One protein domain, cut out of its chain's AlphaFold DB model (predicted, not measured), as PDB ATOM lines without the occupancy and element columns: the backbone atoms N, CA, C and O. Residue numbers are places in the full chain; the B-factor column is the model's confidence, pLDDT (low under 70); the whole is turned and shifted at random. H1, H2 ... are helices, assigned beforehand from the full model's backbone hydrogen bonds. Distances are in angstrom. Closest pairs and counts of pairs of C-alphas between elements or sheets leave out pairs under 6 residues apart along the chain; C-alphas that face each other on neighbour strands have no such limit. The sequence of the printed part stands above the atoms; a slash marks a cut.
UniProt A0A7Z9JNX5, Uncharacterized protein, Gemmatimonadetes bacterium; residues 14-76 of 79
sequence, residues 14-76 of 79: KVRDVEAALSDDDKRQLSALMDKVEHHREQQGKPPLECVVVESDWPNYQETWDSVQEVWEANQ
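This is residues 14 to 76 of the 79 residues of an uncharacterized protein of Gemmatimonadetes bacterium (UniProt A0A7Z9JNX5). A flat, open zigzag of three strokes: the long helix H2, then a long stretch without a named element that runs back, and then helix H3, which points roughly the way H2 does, on the far side of that stretch. The short helix H1 comes first and makes a V-like corner with the beginning of H2, and no two helices clearly touch. The printed part has 63 residues with three named helices, H1, H2 and H3 along the chain, and no named strand; the class is all helix. It is only just extended, close to loose, with a radius of gyration of the C-alphas of 16.4 A, and spans 44 by 34 by 12 A.

H1, residues 15 to 21, is close to but not clearly touching H2, residues 24 to 43; their closest C-alphas, those of Val 18 and Lys 27, are 7.6 A apart. Their lines stand at a steep tilt of 40 degrees, opposite ways. H3, residues 61 to 76, is apart from H1 and from H2. In H1, H2 and H3 every O i to N i+4 pair is within hydrogen-bond range.

H1 begins at C-alpha 15 (18.036, 19.976, -17.824). H2 measures 28.7 A from its first to its last C-alpha, and C-alpha 43 is at (13.937, -2.979, -5.156). H3 measures 23.0 A and ends at C-alpha 76 (42.638, -1.162, -5.140).

The two C-alphas farthest apart, those of Asp 25 and Ala 74, are 45.1 A apart. The link from H1 to H2 is tight; that from H2 to H3, residues 44 to 60, is long. Residues 31 to 36 of H2 and 66 to 76 of H3 stand free. The printed part has no cut, and no printed residue has a pLDDT under 70.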
ATOM      1  N   LYS A  14      21.555  17.403 -19.643       95.38
ATOM      2  CA  LYS A  14      21.459  18.716 -19.002       95.38
ATOM      3  C   LYS A  14      20.009  19.177 -19.060       95.38
ATOM      4  O   LYS A  14      19.408  19.177 -20.130       95.38
ATOM      5  N   VAL A  15      19.458  19.606 -17.926       96.19
ATOM      6  CA  VAL A  15      18.036  19.976 -17.824       96.19
ATOM      7  C   VAL A  15      17.645  21.017 -18.873       96.19
ATOM      8  O   VAL A  15      16.643  20.844 -19.551       96.19
ATOM      9  N   ARG A  16      18.469  22.053 -19.082       97.44
ATOM     10  CA  ARG A  16      18.197  23.085 -20.098       97.44
ATOM     11  C   ARG A  16      18.123  22.529 -21.520       97.44
ATOM     12  O   ARG A  16      17.274  22.963 -22.289       97.44
ATOM     13  N   ASP A  17      18.979  21.568 -21.851       98.25
ATOM     14  CA  ASP A  17      18.999  20.961 -23.184       98.25
ATOM     15  C   ASP A  17      17.786  20.047 -23.368       98.25
ATOM     16  O   ASP A  17      17.156  20.064 -24.420       98.25
ATOM     17  N   VAL A  18      17.400  19.313 -22.319       98.25
ATOM     18  CA  VAL A  18      16.151  18.537 -22.281       98.25
ATOM     19  C   VAL A  18      14.942  19.450 -22.486       98.25
ATOM     20  O   VAL A  18      14.068  19.139 -23.291       98.25
ATOM     21  N   GLU A  19      14.891  20.590 -21.794       98.12
ATOM     22  CA  GLU A  19      13.776  21.530 -21.912       98.12
ATOM     23  C   GLU A  19      13.640  22.122 -23.312       98.12
ATOM     24  O   GLU A  19      12.513  22.267 -23.791       98.12
ATOM     25  N   ALA A  20      14.772  22.440 -23.944       98.50
ATOM     26  CA  ALA A  20      14.830  23.036 -25.271       98.50
ATOM     27  C   ALA A  20      14.603  22.025 -26.405       98.50
ATOM     28  O   ALA A  20      14.045  22.394 -27.437       98.50
ATOM     29  N   ALA A  21      15.051  20.777 -26.244       98.56
ATOM     30  CA  ALA A  21      15.037  19.780 -27.314       98.56
ATOM     31  C   ALA A  21      13.786  18.893 -27.330       98.56
ATOM     32  O   ALA A  21      13.406  18.414 -28.396       98.56
ATOM     33  N   LEU A  22      13.177  18.628 -26.170       98.44
ATOM     34  CA  LEU A  22      12.098  17.647 -26.041       98.44
ATOM     35  C   LEU A  22      10.713  18.300 -26.031       98.44
ATOM     36  O   LEU A  22      10.519  19.372 -25.451       98.44
ATOM     37  N   SER A  23       9.725  17.615 -26.610       98.69
ATOM     38  CA  SER A  23       8.316  17.980 -26.433       98.69
ATOM     39  C   SER A  23       7.824  17.645 -25.018       98.69
ATOM     40  O   SER A  23       8.475  16.919 -24.264       98.69
ATOM     41  N   ASP A  24       6.640  18.131 -24.639       98.50
ATOM     42  CA  ASP A  24       6.032  17.778 -23.347       98.50
ATOM     43  C   ASP A  24       5.703  16.280 -23.237       98.50
ATOM     44  O   ASP A  24       5.695  15.718 -22.140       98.50
ATOM     45  N   ASP A  25       5.449  15.609 -24.364       98.69
ATOM     46  CA  ASP A  25       5.242  14.163 -24.377       98.69
ATOM     47  C   ASP A  25       6.550  13.411 -24.123       98.69
ATOM     48  O   ASP A  25       6.614  12.576 -23.219       98.69
ATOM     49  N   ASP A  26       7.621  13.807 -24.814       98.56
ATOM     50  CA  ASP A  26       8.963  13.253 -24.619       98.56
ATOM     51  C   ASP A  26       9.448  13.448 -23.174       98.56
ATOM     52  O   ASP A  26      10.018  12.534 -22.580       98.56
ATOM     53  N   LYS A  27       9.191  14.616 -22.564       98.50
ATOM     54  CA  LYS A  27       9.537  14.895 -21.156       98.50
ATOM     55  C   LYS A  27       8.792  13.974 -20.193       98.50
ATOM     56  O   LYS A  27       9.399  13.438 -19.263       98.50
ATOM     57  N   ARG A  28       7.492  13.742 -20.418       98.44
ATOM     58  CA  ARG A  28       6.694  12.799 -19.613       98.44
ATOM     59  C   ARG A  28       7.188  11.365 -19.784       98.44
ATOM     60  O   ARG A  28       7.309  10.644 -18.794       98.44
ATOM     61  N   GLN A  29       7.522  10.966 -21.009       98.44
ATOM     62  CA  GLN A  29       8.091   9.650 -21.279       98.44
ATOM     63  C   GLN A  29       9.461   9.482 -20.612       98.44
ATOM     64  O   GLN A  29       9.710   8.446 -19.995       98.44
ATOM     65  N   LEU A  30      10.327  10.496 -20.682       97.94
ATOM     66  CA  LEU A  30      11.625  10.502 -20.014       97.94
ATOM     67  C   LEU A  30      11.465  10.348 -18.499       97.94
ATOM     68  O   LEU A  30      12.105   9.472 -17.923       97.94
ATOM     69  N   SER A  31      10.572  11.120 -17.869       97.00
ATOM     70  CA  SER A  31      10.272  10.990 -16.434       97.00
ATOM     71  C   SER A  31       9.848   9.564 -16.084       97.00
ATOM     72  O   SER A  31      10.448   8.937 -15.219       97.00
ATOM     73  N   ALA A  32       8.896   8.998 -16.832       98.31
ATOM     74  CA  ALA A  32       8.407   7.644 -16.585       98.31
ATOM     75  C   ALA A  32       9.490   6.559 -16.766       98.31
ATOM     76  O   ALA A  32       9.423   5.503 -16.136       98.31
ATOM     77  N   LEU A  33      10.474   6.775 -17.647       97.88
ATOM     78  CA  LEU A  33      11.618   5.872 -17.803       97.88
ATOM     79  C   LEU A  33      12.603   6.008 -16.637       97.88
ATOM     80  O   LEU A  33      13.078   4.988 -16.138       97.88
ATOM     81  N   MET A  34      12.875   7.234 -16.183       96.12
ATOM     82  CA  MET A  34      13.742   7.490 -15.031       96.12
ATOM     83  C   MET A  34      13.148   6.910 -13.741       96.12
ATOM     84  O   MET A  34      13.863   6.229 -13.009       96.12
ATOM     85  N   ASP A  35      11.837   7.051 -13.530       96.75
ATOM     86  CA  ASP A  35      11.131   6.485 -12.373       96.75
ATOM     87  C   ASP A  35      11.258   4.955 -12.311       96.75
ATOM     88  O   ASP A  35      11.453   4.377 -11.244       96.75
ATOM     89  N   LYS A  36      11.214   4.267 -13.462       97.94
ATOM     90  CA  LYS A  36      11.419   2.807 -13.520       97.94
ATOM     91  C   LYS A  36      12.831   2.404 -13.104       97.94
ATOM     92  O   LYS A  36      13.001   1.372 -12.456       97.94
ATOM     93  N   VAL A  37      13.839   3.184 -13.500       96.81
ATOM     94  CA  VAL A  37      15.237   2.927 -13.128       96.81
ATOM     95  C   VAL A  37      15.432   3.157 -11.634       96.81
ATOM     96  O   VAL A  37      16.057   2.323 -10.980       96.81
ATOM     97  N   GLU A  38      14.870   4.233 -11.087       96.12
ATOM     98  CA  GLU A  38      14.941   4.530  -9.655       96.12
ATOM     99  C   GLU A  38      14.234   3.448  -8.832       96.12
ATOM    100  O   GLU A  38      14.839   2.844  -7.949       96.12
ATOM    101  N   HIS A  39      13.018   3.062  -9.218       97.38
ATOM    102  CA  HIS A  39      12.296   1.982  -8.550       97.38
ATOM    103  C   HIS A  39      13.060   0.647  -8.584       97.38
ATOM    104  O   HIS A  39      13.070  -0.104  -7.609       97.38
ATOM    105  N   HIS A  40      13.759   0.343  -9.683       97.62
ATOM    106  CA  HIS A  40      14.633  -0.829  -9.730       97.62
ATOM    107  C   HIS A  40      15.771  -0.744  -8.700       97.62
ATOM    108  O   HIS A  40      16.118  -1.760  -8.101       97.62
ATOM    109  N   ARG A  41      16.346   0.440  -8.444       97.44
ATOM    110  CA  ARG A  41      17.361   0.622  -7.392       97.44
ATOM    111  C   ARG A  41      16.784   0.349  -6.008       97.44
ATOM    112  O   ARG A  41      17.392  -0.416  -5.256       97.44
ATOM    113  N   GLU A  42      15.609   0.900  -5.716       97.12
ATOM    114  CA  GLU A  42      14.900   0.688  -4.448       97.12
ATOM    115  C   GLU A  42      14.629  -0.801  -4.202       97.12
ATOM    116  O   GLU A  42      14.920  -1.320  -3.125       97.12
ATOM    117  N   GLN A  43      14.158  -1.527  -5.224       98.06
ATOM    118  CA  GLN A  43      13.937  -2.979  -5.156       98.06
ATOM    119  C   GLN A  43      15.218  -3.772  -4.858       98.06
ATOM    120  O   GLN A  43      15.149  -4.876  -4.321       98.06
ATOM    121  N   GLN A  44      16.387  -3.232  -5.206       97.94
ATOM    122  CA  GLN A  44      17.696  -3.809  -4.886       97.94
ATOM    123  C   GLN A  44      18.256  -3.311  -3.539       97.94
ATOM    124  O   GLN A  44      19.425  -3.557  -3.241       97.94
ATOM    125  N   GLY A  45      17.463  -2.585  -2.742       97.75
ATOM    126  CA  GLY A  45      17.880  -2.010  -1.462       97.75
ATOM    127  C   GLY A  45      18.913  -0.889  -1.597       97.75
ATOM    128  O   GLY A  45      19.641  -0.606  -0.646       97.75
ATOM    129  N   LYS A  46      19.030  -0.279  -2.783       97.25
ATOM    130  CA  LYS A  46      19.973   0.811  -3.043       97.25
ATOM    131  C   LYS A  46      19.273   2.156  -2.841       97.25
ATOM    132  O   LYS A  46      18.124   2.289  -3.255       97.25
ATOM    133  N   PRO A  47      19.956   3.156  -2.260       94.44
ATOM    134  CA  PRO A  47      19.409   4.505  -2.164       94.44
ATOM    135  C   PRO A  47      19.318   5.160  -3.552       94.44
ATOM    136  O   PRO A  47      19.954   4.666  -4.502       94.44
ATOM    137  N   PRO A  48      18.623   6.306  -3.662       90.94
ATOM    138  CA  PRO A  48      18.674   7.144  -4.850       90.94
ATOM    139  C   PRO A  48      20.093   7.410  -5.331       90.94
ATOM    140  O   PRO A  48      21.040   7.478  -4.542       90.94
ATOM    141  N   LEU A  49      20.267   7.474  -6.652       93.31
ATOM    142  CA  LEU A  49      21.572   7.792  -7.217       93.31
ATOM    143  C   LEU A  49      21.877   9.273  -6.981       93.31
ATOM    144  O   LEU A  49      21.246  10.142  -7.573       93.31
ATOM    145  N   GLU A  50      22.895   9.540  -6.172       92.88
ATOM    146  CA  GLU A  50      23.395  10.884  -5.911       92.88
ATOM    147  C   GLU A  50      24.832  11.006  -6.429       92.88
ATOM    148  O   GLU A  50      25.699  10.190  -6.104       92.88
ATOM    149  N   CYS A  51      25.083  11.995  -7.287       93.69
ATOM    150  CA  CYS A  51      26.401  12.247  -7.853       93.69
ATOM    151  C   CYS A  51      26.582  13.715  -8.250       93.69
ATOM    152  O   CYS A  51      25.622  14.433  -8.529       93.69
ATOM    153  N   VAL A  52      27.844  14.144  -8.309       92.75
ATOM    154  CA  VAL A  52      28.233  15.425  -8.902       92.75
ATOM    155  C   VAL A  52      28.618  15.185 -10.359       92.75
ATOM    156  O   VAL A  52      29.386  14.272 -10.664       92.75
ATOM    157  N   VAL A  53      28.091  16.016 -11.258       94.19
ATOM    158  CA  VAL A  53      28.477  16.053 -12.672       94.19
ATOM    159  C   VAL A  53      29.242  17.346 -12.917       94.19
ATOM    160  O   VAL A  53      28.740  18.425 -12.614       94.19
ATOM    161  N   VAL A  54      30.441  17.230 -13.483       95.62
ATOM    162  CA  VAL A  54      31.280  18.371 -13.865       95.62
ATOM    163  C   VAL A  54      31.406  18.378 -15.384       95.62
ATOM    164  O   VAL A  54      31.820  17.377 -15.975       95.62
ATOM    165  N   GLU A  55      31.007  19.477 -16.025       96.06
ATOM    166  CA  GLU A  55      31.174  19.646 -17.472       96.06
ATOM    167  C   GLU A  55      32.664  19.815 -17.808       96.06
ATOM    168  O   GLU A  55      33.444  20.336 -17.012       96.06
ATOM    169  N   SER A  56      33.088  19.354 -18.985       95.62
ATOM    170  CA  SER A  56      34.513  19.320 -19.350       95.62
ATOM    171  C   SER A  56      35.167  20.692 -19.506       95.62
ATOM    172  O   SER A  56      36.389  20.791 -19.502       95.62
ATOM    173  N   ASP A  57      34.358  21.730 -19.689       96.75
ATOM    174  CA  ASP A  57      34.769  23.126 -19.802       96.75
ATOM    175  C   ASP A  57      34.802  23.856 -18.449       96.75
ATOM    176  O   ASP A  57      35.233  25.010 -18.386       96.75
ATOM    177  N   TRP A  58      34.393  23.205 -17.354       97.50
ATOM    178  CA  TRP A  58      34.486  23.794 -16.022       97.50
ATOM    179  C   TRP A  58      35.926  23.740 -15.487       97.50
ATOM    180  O   TRP A  58      36.615  22.731 -15.665       97.50
ATOM    181  N   PRO A  59      36.389  24.783 -14.765       97.81
ATOM    182  CA  PRO A  59      37.778  24.878 -14.304       97.81
ATOM    183  C   PRO A  59      38.268  23.688 -13.467       97.81
ATOM    184  O   PRO A  59      39.443  23.341 -13.520       97.81
ATOM    185  N   ASN A  60      37.373  23.048 -12.714       97.25
ATOM    186  CA  ASN A  60      37.684  21.943 -11.808       97.25
ATOM    187  C   ASN A  60      37.511  20.550 -12.446       97.25
ATOM    188  O   ASN A  60      37.551  19.549 -11.730       97.25
ATOM    189  N   TYR A  61      37.302  20.441 -13.764       97.25
ATOM    190  CA  TYR A  61      37.073  19.148 -14.421       97.25
ATOM    191  C   TYR A  61      38.247  18.174 -14.248       97.25
ATOM    192  O   TYR A  61      38.045  17.029 -13.845       97.25
ATOM    193  N   GLN A  62      39.476  18.623 -14.523       97.19
ATOM    194  CA  GLN A  62      40.660  17.767 -14.393       97.19
ATOM    195  C   GLN A  62      40.964  17.448 -12.924       97.19
ATOM    196  O   GLN A  62      41.173  16.285 -12.602       97.19
ATOM    197  N   GLU A  63      40.870  18.438 -12.033       97.44
ATOM    198  CA  GLU A  63      41.027  18.243 -10.584       97.44
ATOM    199  C   GLU A  63      40.043  17.192 -10.037       97.44
ATOM    200  O   GLU A  63      40.413  16.324  -9.249       97.44
ATOM    201  N   THR A  64      38.793  17.212 -10.508       96.75
ATOM    202  CA  THR A  64      37.784  16.215 -10.122       96.75
ATOM    203  C   THR A  64      38.172  14.814 -10.600       96.75
ATOM    204  O   THR A  64      37.999  13.843  -9.863       96.75
ATOM    205  N   TRP A  65      38.718  14.680 -11.814       95.94
ATOM    206  CA  TRP A  65      39.217  13.394 -12.312       95.94
ATOM    207  C   TRP A  65      40.390  12.862 -11.500       95.94
ATOM    208  O   TRP A  65      40.404  11.667 -11.205       95.94
ATOM    209  N   ASP A  66      41.330  13.730 -11.136       95.94
ATOM    210  CA  ASP A  66      42.496  13.361 -10.336       95.94
ATOM    211  C   ASP A  66      42.040  12.851  -8.959       95.94
ATOM    212  O   ASP A  66      42.413  11.753  -8.551       95.94
ATOM    213  N   SER A  67      41.101  13.554  -8.314       96.38
ATOM    214  CA  SER A  67      40.501  13.117  -7.047       96.38
ATOM    215  C   SER A  67      39.788  11.757  -7.155       96.38
ATOM    216  O   SER A  67      39.950  10.889  -6.294       96.38
ATOM    217  N   VAL A  68      39.024  11.520  -8.229       94.94
ATOM    218  CA  VAL A  68      38.364  10.220  -8.462       94.94
ATOM    219  C   VAL A  68      39.391   9.103  -8.679       94.94
ATOM    220  O   VAL A  68      39.182   7.985  -8.195       94.94
ATOM    221  N   GLN A  69      40.487   9.385  -9.388       94.88
ATOM    222  CA  GLN A  69      41.567   8.427  -9.602       94.88
ATOM    223  C   GLN A  69      42.274   8.079  -8.287       94.88
ATOM    224  O   GLN A  69      42.416   6.894  -7.990       94.88
ATOM    225  N   GLU A  70      42.625   9.065  -7.459       95.19
ATOM    226  CA  GLU A  70      43.236   8.840  -6.139       95.19
ATOM    227  C   GLU A  70      42.365   7.931  -5.256       95.19
ATOM    228  O   GLU A  70      42.851   6.971  -4.650       95.19
ATOM    229  N   VAL A  71      41.047   8.174  -5.228       94.44
ATOM    230  CA  VAL A  71      40.095   7.322  -4.497       94.44
ATOM    231  C   VAL A  71      40.046   5.907  -5.082       94.44
ATOM    232  O   VAL A  71      39.965   4.928  -4.334       94.44
ATOM    233  N   TRP A  72      40.083   5.770  -6.409       92.75
ATOM    234  CA  TRP A  72      40.099   4.466  -7.067       92.75
ATOM    235  C   TRP A  72      41.366   3.673  -6.717       92.75
ATOM    236  O   TRP A  72      41.253   2.509  -6.326       92.75
ATOM    237  N   GLU A  73      42.544   4.299  -6.774       92.81
ATOM    238  CA  GLU A  73      43.836   3.680  -6.440       92.81
ATOM    239  C   GLU A  73      43.881   3.252  -4.966       92.81
ATOM    240  O   GLU A  73      44.238   2.111  -4.654       92.81
ATOM    241  N   ALA A  74      43.415   4.115  -4.058       91.12
ATOM    242  CA  ALA A  74      43.334   3.814  -2.631       91.12
ATOM    243  C   ALA A  74      42.410   2.621  -2.321       91.12
ATOM    244  O   ALA A  74      42.634   1.900  -1.346       91.12
ATOM    245  N   ASN A  75      41.377   2.393  -3.139       88.81
ATOM    246  CA  ASN A  75      40.478   1.246  -3.004       88.81
ATOM    247  C   ASN A  75      41.055  -0.047  -3.607       88.81
ATOM    248  O   ASN A  75      40.735  -1.120  -3.103       88.81
ATOM    249  N   GLN A  76      41.930   0.023  -4.620       79.31
ATOM    250  CA  GLN A  76      42.638  -1.162  -5.140       79.31
ATOM    251  C   GLN A  76      43.596  -1.765  -4.098       79.31
ATOM    252  O   GLN A  76      43.774  -2.976  -4.067       79.31
TER     253      GLN A  76